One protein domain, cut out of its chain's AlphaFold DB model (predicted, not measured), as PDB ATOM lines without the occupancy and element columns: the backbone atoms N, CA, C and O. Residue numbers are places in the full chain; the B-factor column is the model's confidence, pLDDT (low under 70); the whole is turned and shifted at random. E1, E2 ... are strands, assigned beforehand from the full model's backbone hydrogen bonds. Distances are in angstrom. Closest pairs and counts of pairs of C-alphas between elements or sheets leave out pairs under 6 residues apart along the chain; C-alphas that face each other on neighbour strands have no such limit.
ATOM      1  N   ILE A   2      15.319  -2.983   7.989       79.25
ATOM      2  CA  ILE A   2      16.609  -2.598   8.594       79.25
ATOM      3  C   ILE A   2      16.383  -1.331   9.414       79.25
ATOM      4  O   ILE A   2      15.928  -0.328   8.865       79.25
ATOM      5  N   SER A   3      16.757  -1.378  10.687       84.69
ATOM      6  CA  SER A   3      16.725  -0.255  11.623       84.69
ATOM      7  C   SER A   3      18.147   0.207  11.949       84.69
ATOM      8  O   SER A   3      19.113  -0.553  11.836       84.69
ATOM      9  N   LEU A   4      18.298   1.476  12.326       88.38
ATOM     10  CA  LEU A   4      19.580   2.063  12.724       88.38
ATOM     11  C   LEU A   4      19.497   2.519  14.180       88.38
ATOM     12  O   LEU A   4      18.610   3.290  14.531       88.38
ATOM     13  N   GLN A   5      20.440   2.071  15.003       88.88
ATOM     14  CA  GLN A   5      20.637   2.563  16.362       88.88
ATOM     15  C   GLN A   5      21.842   3.501  16.365       88.88
ATOM     16  O   GLN A   5      22.933   3.098  15.957       88.88
ATOM     17  N   PHE A   6      21.649   4.738  16.818       91.88
ATOM     18  CA  PHE A   6      22.729   5.705  16.983       91.88
ATOM     19  C   PHE A   6      23.050   5.883  18.466       91.88
ATOM     20  O   PHE A   6      22.236   6.401  19.226       91.88
ATOM     21  N   ASP A   7      24.243   5.456  18.864       89.62
ATOM     22  CA  ASP A   7      24.809   5.752  20.172       89.62
ATOM     23  C   ASP A   7      25.539   7.097  20.099       89.62
ATOM     24  O   ASP A   7      26.601   7.218  19.479       89.62
ATOM     25  N   ILE A   8      24.946   8.110  20.732       91.31
ATOM     26  CA  ILE A   8      25.463   9.482  20.753       91.31
ATOM     27  C   ILE A   8      26.752   9.572  21.585       91.31
ATOM     28  O   ILE A   8      27.674  10.291  21.201       91.31
ATOM     29  N   GLY A   9      26.842   8.836  22.698       92.25
ATOM     30  CA  GLY A   9      27.992   8.878  23.609       92.25
ATOM     31  C   GLY A   9      29.260   8.308  22.975       92.25
ATOM     32  O   GLY A   9      30.351   8.843  23.169       92.25
ATOM     33  N   HIS A  10      29.100   7.274  22.151       92.38
ATOM     34  CA  HIS A  10      30.191   6.643  21.408       92.38
ATOM     35  C   HIS A  10      30.296   7.115  19.950       92.38
ATOM     36  O   HIS A  10      31.171   6.644  19.223       92.38
ATOM     37  N   ASN A  11      29.421   8.031  19.515       94.00
ATOM     38  CA  ASN A  11      29.293   8.494  18.131       94.00
ATOM     39  C   ASN A  11      29.305   7.328  17.121       94.00
ATOM     40  O   ASN A  11      30.056   7.329  16.141       94.00
ATOM     41  N   SER A  12      28.509   6.294  17.398       94.81
ATOM     42  CA  SER A  12      28.525   5.046  16.635       94.81
ATOM     43  C   SER A  12      27.130   4.673  16.149       94.81
ATOM     44  O   SER A  12      26.149   4.832  16.867       94.81
ATOM     45  N   ILE A  13      27.038   4.183  14.912       93.25
ATOM     46  CA  ILE A  13      25.781   3.720  14.317       93.25
ATOM     47  C   ILE A  13      25.869   2.215  14.117       93.25
ATOM     48  O   ILE A  13      26.786   1.720  13.459       93.25
ATOM     49  N   GLN A  14      24.882   1.498  14.639       89.75
ATOM     50  CA  GLN A  14      24.731   0.063  14.450       89.75
ATOM     51  C   GLN A  14      23.494  -0.220  13.606       89.75
ATOM     52  O   GLN A  14      22.432   0.371  13.806       89.75
ATOM     53  N   LYS A  15      23.629  -1.148  12.659       89.19
ATOM     54  CA  LYS A  15      22.480  -1.705  11.946       89.19
ATOM     55  C   LYS A  15      21.850  -2.782  12.816       89.19
ATOM     56  O   LYS A  15      22.561  -3.638  13.338       89.19
ATOM     57  N   LYS A  16      20.531  -2.738  12.938       84.94
ATOM     58  CA  LYS A  16      19.723  -3.759  13.594       84.94
ATOM     59  C   LYS A  16      18.757  -4.326  12.564       84.94
ATOM     60  O   LYS A  16      18.008  -3.583  11.931       84.94
ATOM     61  N   GLU A  17      18.829  -5.627  12.351       84.81
ATOM     62  CA  GLU A  17      17.902  -6.336  11.474       84.81
ATOM     63  C   GLU A  17      16.703  -6.819  12.293       84.81
ATOM     64  O   GLU A  17      16.796  -6.940  13.513       84.81
ATOM     65  N   GLU A  18      15.577  -7.062  11.619       82.25
ATOM     66  CA  GLU A  18      14.406  -7.730  12.221       82.25
ATOM     67  C   GLU A  18      13.772  -6.971  13.401       82.25
ATOM     68  O   GLU A  18      13.133  -7.555  14.273       82.25
ATOM     69  N   ILE A  19      13.915  -5.645  13.403       81.50
ATOM     70  CA  ILE A  19      13.133  -4.751  14.254       81.50
ATOM     71  C   ILE A  19      11.952  -4.235  13.432       81.50
ATOM     72  O   ILE A  19      12.141  -3.664  12.351       81.50
ATOM     73  N   GLU A  20      10.742  -4.464  13.928       77.50
ATOM     74  CA  GLU A  20       9.502  -3.953  13.341       77.50
ATOM     75  C   GLU A  20       9.306  -2.458  13.657       77.50
ATOM     76  O   GLU A  20       9.952  -1.935  14.563       77.50
ATOM     77  N   PRO A  21       8.488  -1.719  12.889       77.81
ATOM     78  CA  PRO A  21       8.198  -0.312  13.173       77.81
ATOM     79  C   PRO A  21       7.348  -0.132  14.449       77.81
ATOM     80  O   PRO A  21       6.818  -1.090  14.995       77.81
ATOM     81  N   PHE A  22       7.188   1.120  14.903       80.56
ATOM     82  CA  PHE A  22       6.408   1.499  16.102       80.56
ATOM     83  C   PHE A  22       6.981   0.998  17.436       80.56
ATOM     84  O   PHE A  22       6.259   0.599  18.345       80.56
ATOM     85  N   ILE A  23       8.305   1.068  17.559       90.44
ATOM     86  CA  ILE A  23       9.029   0.648  18.760       90.44
ATOM     87  C   ILE A  23       9.036   1.726  19.842       90.44
ATOM     88  O   ILE A  23       9.074   2.928  19.552       90.44
ATOM     89  N   LYS A  24       9.108   1.286  21.096       93.94
ATOM     90  CA  LYS A  24       9.438   2.135  22.245       93.94
ATOM     91  C   LYS A  24      10.566   1.493  23.039       93.94
ATOM     92  O   LYS A  24      10.639   0.272  23.143       93.94
ATOM     93  N   TRP A  25      11.446   2.315  23.594       93.06
ATOM     94  CA  TRP A  25      12.461   1.845  24.531       93.06
ATOM     95  C   TRP A  25      11.789   1.353  25.810       93.06
ATOM     96  O   TRP A  25      10.911   2.039  26.325       93.06
ATOM     97  N   PHE A  26      12.196   0.180  26.290       92.25
ATOM     98  CA  PHE A  26      11.763  -0.358  27.581       92.25
ATOM     99  C   PHE A  26      12.853  -0.177  28.634       92.25
ATOM    100  O   PHE A  26      12.612   0.328  29.726       92.25
ATOM    101  N   ASP A  27      14.072  -0.560  28.262       90.50
ATOM    102  CA  ASP A  27      15.296  -0.378  29.028       90.50
ATOM    103  C   ASP A  27      16.486  -0.255  28.056       90.50
ATOM    104  O   ASP A  27      16.298  -0.062  26.854       90.50
ATOM    105  N   GLU A  28      17.720  -0.321  28.557       89.19
ATOM    106  CA  GLU A  28      18.934  -0.172  27.739       89.19
ATOM    107  C   GLU A  28      19.115  -1.283  26.683       89.19
ATOM    108  O   GLU A  28      19.742  -1.054  25.646       89.19
ATOM    109  N   GLU A  29      18.562  -2.474  26.922       90.50
ATOM    110  CA  GLU A  29      18.786  -3.692  26.132       90.50
ATOM    111  C   GLU A  29      17.521  -4.203  25.426       90.50
ATOM    112  O   GLU A  29      17.605  -5.077  24.552       90.50
ATOM    113  N   HIS A  30      16.351  -3.665  25.777       92.50
ATOM    114  CA  HIS A  30      15.062  -4.117  25.270       92.50
ATOM    115  C   HIS A  30      14.207  -2.978  24.719       92.50
ATOM    116  O   HIS A  30      14.156  -1.858  25.234       92.50
ATOM    117  N   ILE A  31      13.456  -3.330  23.684       93.38
ATOM    118  CA  ILE A  31      12.396  -2.513  23.107       93.38
ATOM    119  C   ILE A  31      11.063  -3.243  23.236       93.38
ATOM    120  O   ILE A  31      11.014  -4.474  23.257       93.38
ATOM    121  N   LEU A  32       9.985  -2.471  23.296       94.44
ATOM    122  CA  LEU A  32       8.629  -2.967  23.127       94.44
ATOM    123  C   LEU A  32       8.158  -2.702  21.702       94.44
ATOM    124  O   LEU A  32       8.429  -1.637  21.133       94.44
ATOM    125  N   VAL A  33       7.450  -3.677  21.148       93.06
ATOM    126  CA  VAL A  33       6.988  -3.702  19.761       93.06
ATOM    127  C   VAL A  33       5.565  -4.254  19.728       93.06
ATOM    128  O   VAL A  33       5.277  -5.230  20.416       93.06
ATOM    129  N   GLN A  34       4.683  -3.656  18.927       92.38
ATOM    130  CA  GLN A  34       3.426  -4.305  18.544       92.38
ATOM    131  C   GLN A  34       3.671  -5.165  17.305       92.38
ATOM    132  O   GLN A  34       3.978  -4.623  16.243       92.38
ATOM    133  N   GLU A  35       3.565  -6.485  17.456       90.62
ATOM    134  CA  GLU A  35       3.877  -7.454  16.398       90.62
ATOM    135  C   GLU A  35       2.627  -7.747  15.556       90.62
ATOM    136  O   GLU A  35       1.718  -8.459  15.982       90.62
ATOM    137  N   TRP A  36       2.561  -7.173  14.353       89.00
ATOM    138  CA  TRP A  36       1.400  -7.298  13.465       89.00
ATOM    139  C   TRP A  36       1.561  -8.462  12.486       89.00
ATOM    140  O   TRP A  36       2.573  -8.561  11.794       89.00
ATOM    141  N   ASP A  37       0.523  -9.293  12.342       86.38
ATOM    142  CA  ASP A  37       0.475 -10.329  11.303       86.38
ATOM    143  C   ASP A  37       0.106  -9.689   9.944       86.38
ATOM    144  O   ASP A  37      -1.036  -9.259   9.758       86.38
ATOM    145  N   PRO A  38       1.027  -9.628   8.962       80.00
ATOM    146  CA  PRO A  38       0.754  -9.003   7.667       80.00
ATOM    147  C   PRO A  38      -0.284  -9.776   6.839       80.00
ATOM    148  O   PRO A  38      -0.898  -9.201   5.941       80.00
ATOM    149  N   GLU A  39      -0.498 -11.061   7.137       87.19
ATOM    150  CA  GLU A  39      -1.489 -11.904   6.465       87.19
ATOM    151  C   GLU A  39      -2.880 -11.781   7.109       87.19
ATOM    152  O   GLU A  39      -3.885 -12.168   6.504       87.19
ATOM    153  N   LYS A  40      -2.963 -11.230   8.330       84.75
ATOM    154  CA  LYS A  40      -4.216 -11.015   9.066       84.75
ATOM    155  C   LYS A  40      -4.327  -9.560   9.523       84.75
ATOM    156  O   LYS A  40      -3.993  -9.254  10.668       84.75
ATOM    157  N   PRO A  41      -4.846  -8.666   8.659       78.06
ATOM    158  CA  PRO A  41      -5.094  -7.282   9.033       78.06
ATOM    159  C   PRO A  41      -5.986  -7.222  10.274       78.06
ATOM    160  O   PRO A  41      -7.113  -7.716  10.266       78.06
ATOM    161  N   SER A  42      -5.461  -6.622  11.332       86.94
ATOM    162  CA  SER A  42      -6.131  -6.422  12.611       86.94
ATOM    163  C   SER A  42      -5.855  -4.996  13.074       86.94
ATOM    164  O   SER A  42      -4.865  -4.398  12.655       86.94
ATOM    165  N   VAL A  43      -6.723  -4.449  13.925       87.69
ATOM    166  CA  VAL A  43      -6.461  -3.206  14.679       87.69
ATOM    167  C   VAL A  43      -5.939  -3.489  16.088       87.69
ATOM    168  O   VAL A  43      -5.623  -2.560  16.820       87.69
ATOM    169  N   PHE A  44      -5.799  -4.768  16.442       91.00
ATOM    170  CA  PHE A  44      -5.161  -5.243  17.665       91.00
ATOM    171  C   PHE A  44      -3.975  -6.152  17.345       91.00
ATOM    172  O   PHE A  44      -4.070  -7.005  16.454       91.00
ATOM    173  N   ALA A  45      -2.897  -6.011  18.107       92.50
ATOM    174  CA  ALA A  45      -1.705  -6.844  18.010       92.50
ATOM    175  C   ALA A  45      -1.131  -7.156  19.397       92.50
ATOM    176  O   ALA A  45      -1.332  -6.371  20.329       92.50
ATOM    177  N   PRO A  46      -0.394  -8.267  19.543       94.06
ATOM    178  CA  PRO A  46       0.350  -8.546  20.756       94.06
ATOM    179  C   PRO A  46       1.453  -7.509  21.001       94.06
ATOM    180  O   PRO A  46       2.113  -7.031  20.074       94.06
ATOM    181  N   LEU A  47       1.679  -7.193  22.276       94.50
ATOM    182  CA  LEU A  47       2.823  -6.419  22.744       94.50
ATOM    183  C   LEU A  47       3.963  -7.376  23.080       94.50
ATOM    184  O   LEU A  47       3.830  -8.229  23.958       94.50
ATOM    185  N   VAL A  48       5.094  -7.205  22.413       94.56
ATOM    186  CA  VAL A  48       6.262  -8.078  22.520       94.56
ATOM    187  C   VAL A  48       7.451  -7.289  23.055       94.56
ATOM    188  O   VAL A  48       7.781  -6.216  22.547       94.56
ATOM    189  N   LYS A  49       8.134  -7.845  24.059       93.94
ATOM    190  CA  LYS A  49       9.464  -7.403  24.483       93.94
ATOM    191  C   LYS A  49      10.510  -8.090  23.621       93.94
ATOM    192  O   LYS A  49      10.579  -9.318  23.579       93.94
ATOM    193  N   GLN A  50      11.344  -7.304  22.959       92.81
ATOM    194  CA  GLN A  50      12.374  -7.793  22.052       92.81
ATOM    195  C   GLN A  50      13.751  -7.298  22.493       92.81
ATOM    196  O   GLN A  50      13.939  -6.120  22.798       92.81
ATOM    197  N   SER A  51      14.733  -8.202  22.505       91.25
ATOM    198  CA  SER A  51      16.123  -7.850  22.805       91.25
ATOM    199  C   SER A  51      16.813  -7.172  21.618       91.25
ATOM    200  O   SER A  51      16.724  -7.623  20.474       91.25
ATOM    201  N   LEU A  52      17.582  -6.118  21.898       88.31
ATOM    202  CA  LEU A  52      18.398  -5.412  20.906       88.31
ATOM    203  C   LEU A  52      19.664  -6.171  20.510       88.31
ATOM    204  O   LEU A  52      20.212  -5.933  19.427       88.31
ATOM    205  N   SER A  53      20.171  -7.043  21.382       87.94
ATOM    206  CA  SER A  53      21.354  -7.867  21.110       87.94
ATOM    207  C   SER A  53      20.996  -9.159  20.374       87.94
ATOM    208  O   SER A  53      21.780  -9.621  19.544       87.94
ATOM    209  N   ASN A  54      19.799  -9.700  20.617       88.12
ATOM    210  CA  ASN A  54      19.255 -10.850  19.902       88.12
ATOM    211  C   ASN A  54      17.774 -10.626  19.527       88.12
ATOM    212  O   ASN A  54      16.897 -11.021  20.296       88.12
ATOM    213  N   PRO A  55      17.485 -10.051  18.343       83.94
ATOM    214  CA  PRO A  55      16.126  -9.773  17.861       83.94
ATOM    215  C   PRO A  55      15.165 -10.971  17.844       83.94
ATOM    216  O   PRO A  55      13.955 -10.785  17.921       83.94
ATOM    217  N   GLN A  56      15.692 -12.196  17.764       85.31
ATOM    218  CA  GLN A  56      14.907 -13.436  17.786       85.31
ATOM    219  C   GLN A  56      14.445 -13.827  19.197       85.31
ATOM    220  O   GLN A  56      13.560 -14.665  19.354       85.31
ATOM    221  N   ASN A  57      15.043 -13.240  20.236       89.88
ATOM    222  CA  ASN A  57      14.600 -13.413  21.610       89.88
ATOM    223  C   ASN A  57      13.447 -12.444  21.894       89.88
ATOM    224  O   ASN A  57      13.671 -11.275  22.232       89.88
ATOM    225  N   LYS A  58      12.229 -12.952  21.705       91.69
ATOM    226  CA  LYS A  58      10.966 -12.242  21.884       91.69
ATOM    227  C   LYS A  58      10.171 -12.867  23.027       91.69
ATOM    228  O   LYS A  58      10.093 -14.088  23.142       91.69
ATOM    229  N   GLU A  59       9.572 -12.020  23.850       93.88
ATOM    230  CA  GLU A  59       8.665 -12.402  24.929       93.88
ATOM    231  C   GLU A  59       7.343 -11.658  24.733       93.88
ATOM    232  O   GLU A  59       7.313 -10.428  24.788       93.88
ATOM    233  N   THR A  60       6.255 -12.387  24.484       94.88
ATOM    234  CA  THR A  60       4.916 -11.791  24.418       94.88
ATOM    235  C   THR A  60       4.473 -11.391  25.818       94.88
ATOM    236  O   THR A  60       4.418 -12.229  26.717       94.88
ATOM    237  N   LEU A  61       4.169 -10.108  25.997       93.75
ATOM    238  CA  LEU A  61       3.733  -9.532  27.265       93.75
ATOM    239  C   LEU A  61       2.206  -9.472  27.358       93.75
ATOM    240  O   LEU A  61       1.630  -9.804  28.389       93.75
ATOM    241  N   LEU A  62       1.561  -9.051  26.268       93.06
ATOM    242  CA  LEU A  62       0.107  -8.959  26.126       93.06
ATOM    243  C   LEU A  62      -0.279  -9.499  24.750       93.06
ATOM    244  O   LEU A  62       0.400  -9.208  23.772       93.06
ATOM    245  N   GLU A  63      -1.364 -10.266  24.666       91.75
ATOM    246  CA  GLU A  63      -1.774 -10.950  23.425       91.75
ATOM    247  C   GLU A  63      -2.643 -10.081  22.506       91.75
ATOM    248  O   GLU A  63      -2.659 -10.258  21.290       91.75
ATOM    249  N   HIS A  64      -3.397  -9.151  23.088       90.50
ATOM    250  CA  HIS A  64      -4.419  -8.393  22.384       90.50
ATOM    251  C   HIS A  64      -4.391  -6.951  22.863       90.50
ATOM    252  O   HIS A  64      -4.794  -6.661  23.986       90.50
ATOM    253  N   LEU A  65      -3.839  -6.065  22.039       92.31
ATOM    254  CA  LEU A  65      -3.670  -4.675  22.410       92.31
ATOM    255  C   LEU A  65      -3.913  -3.750  21.229       92.31
ATOM    256  O   LEU A  65      -3.331  -3.935  20.158       92.31
ATOM    257  N   TYR A  66      -4.730  -2.723  21.448       92.69
ATOM    258  CA  TYR A  66      -4.986  -1.711  20.433       92.69
ATOM    259  C   TYR A  66      -3.768  -0.793  20.276       92.69
ATOM    260  O   TYR A  66      -3.215  -0.638  19.185       92.69
TER     261      TYR A  66
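This is residues 2 to 66 of the 216 residues of an uncharacterized protein of Lederbergia galactosidilyticus (UniProt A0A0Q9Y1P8). An elongated, two-part model: a three-strand antiparallel sheet, E3, E4 and E5, makes the larger part, and a separate two-strand hairpin, E1 and E2, reaches away from it, with residues 7 to 12 at its tip sticking out free. A long link, residues 18 to 29, joins the two parts, and its residues 24 to 25 pair beside E3. The printed part has 65 residues with no named helix and five named strands, E1 to E5 in chain order; the class is all strand, though only 32 residues, under half, are in named elements. It is only just compact, close to loose, with a radius of gyration of the C-alphas of 12.9 A, and spans 39 by 21 by 19 A.

E1 is residues 2 to 7, 16.5 A from first to last C-alpha, and begins with C-alpha 2 at (16.609, -2.598, 8.594). E2 is residues 12 to 17, 16.4 A long. E3 is residues 30 to 34, 13.4 A long, beginning with C-alpha 30 at (15.062, -4.117, 25.270). E4 is residues 45 to 51, 18.5 A long. E5, the longest strand by residues, is residues 58 to 65, 16.5 A long; it bends by 62 degrees at residue 61 and ends with C-alpha 65 at (-3.670, -4.675, 22.410).

E1 and E2 form a hairpin, antiparallel at 153 degrees between their directions; C-alphas 6 and 13, which face each other, are 4.5 A apart, and N 5 and O 14 are within hydrogen-bond range at 2.9 A. E2 and E3 are apart, and E1 is apart from E3, E4 and E5. Residues 24 to 25 form a short antiparallel pairing with residues 31 to 32 of E3. E3, E4 and E5 form a meander, each strand the antiparallel neighbour of the one before, with E3 and E5 as edge strands and E4 as the inner strand. The hairpin of E3 and E4 has an angle of 162 degrees; C-alphas 30 and 51 face each other at 4.6 A, and N 33 and O 48 are 2.9 A apart, within hydrogen-bond range. The hairpin of E4 and E5 has an angle of 159 degrees; C-alphas 46 and 63 face each other at 4.2 A, and N 47 and O 62 are 2.8 A apart, within hydrogen-bond range.

The two C-alphas farthest apart are those of His 10 and Lys 40, at 40.6 A. The printed part runs from residue 2 to residue 66 with no cut. The link from E2 to E3, 12 residues, is long; the link from E1 to E2 is tight. The mean pLDDT of the printed part is 89.4, and no printed residue is under 70.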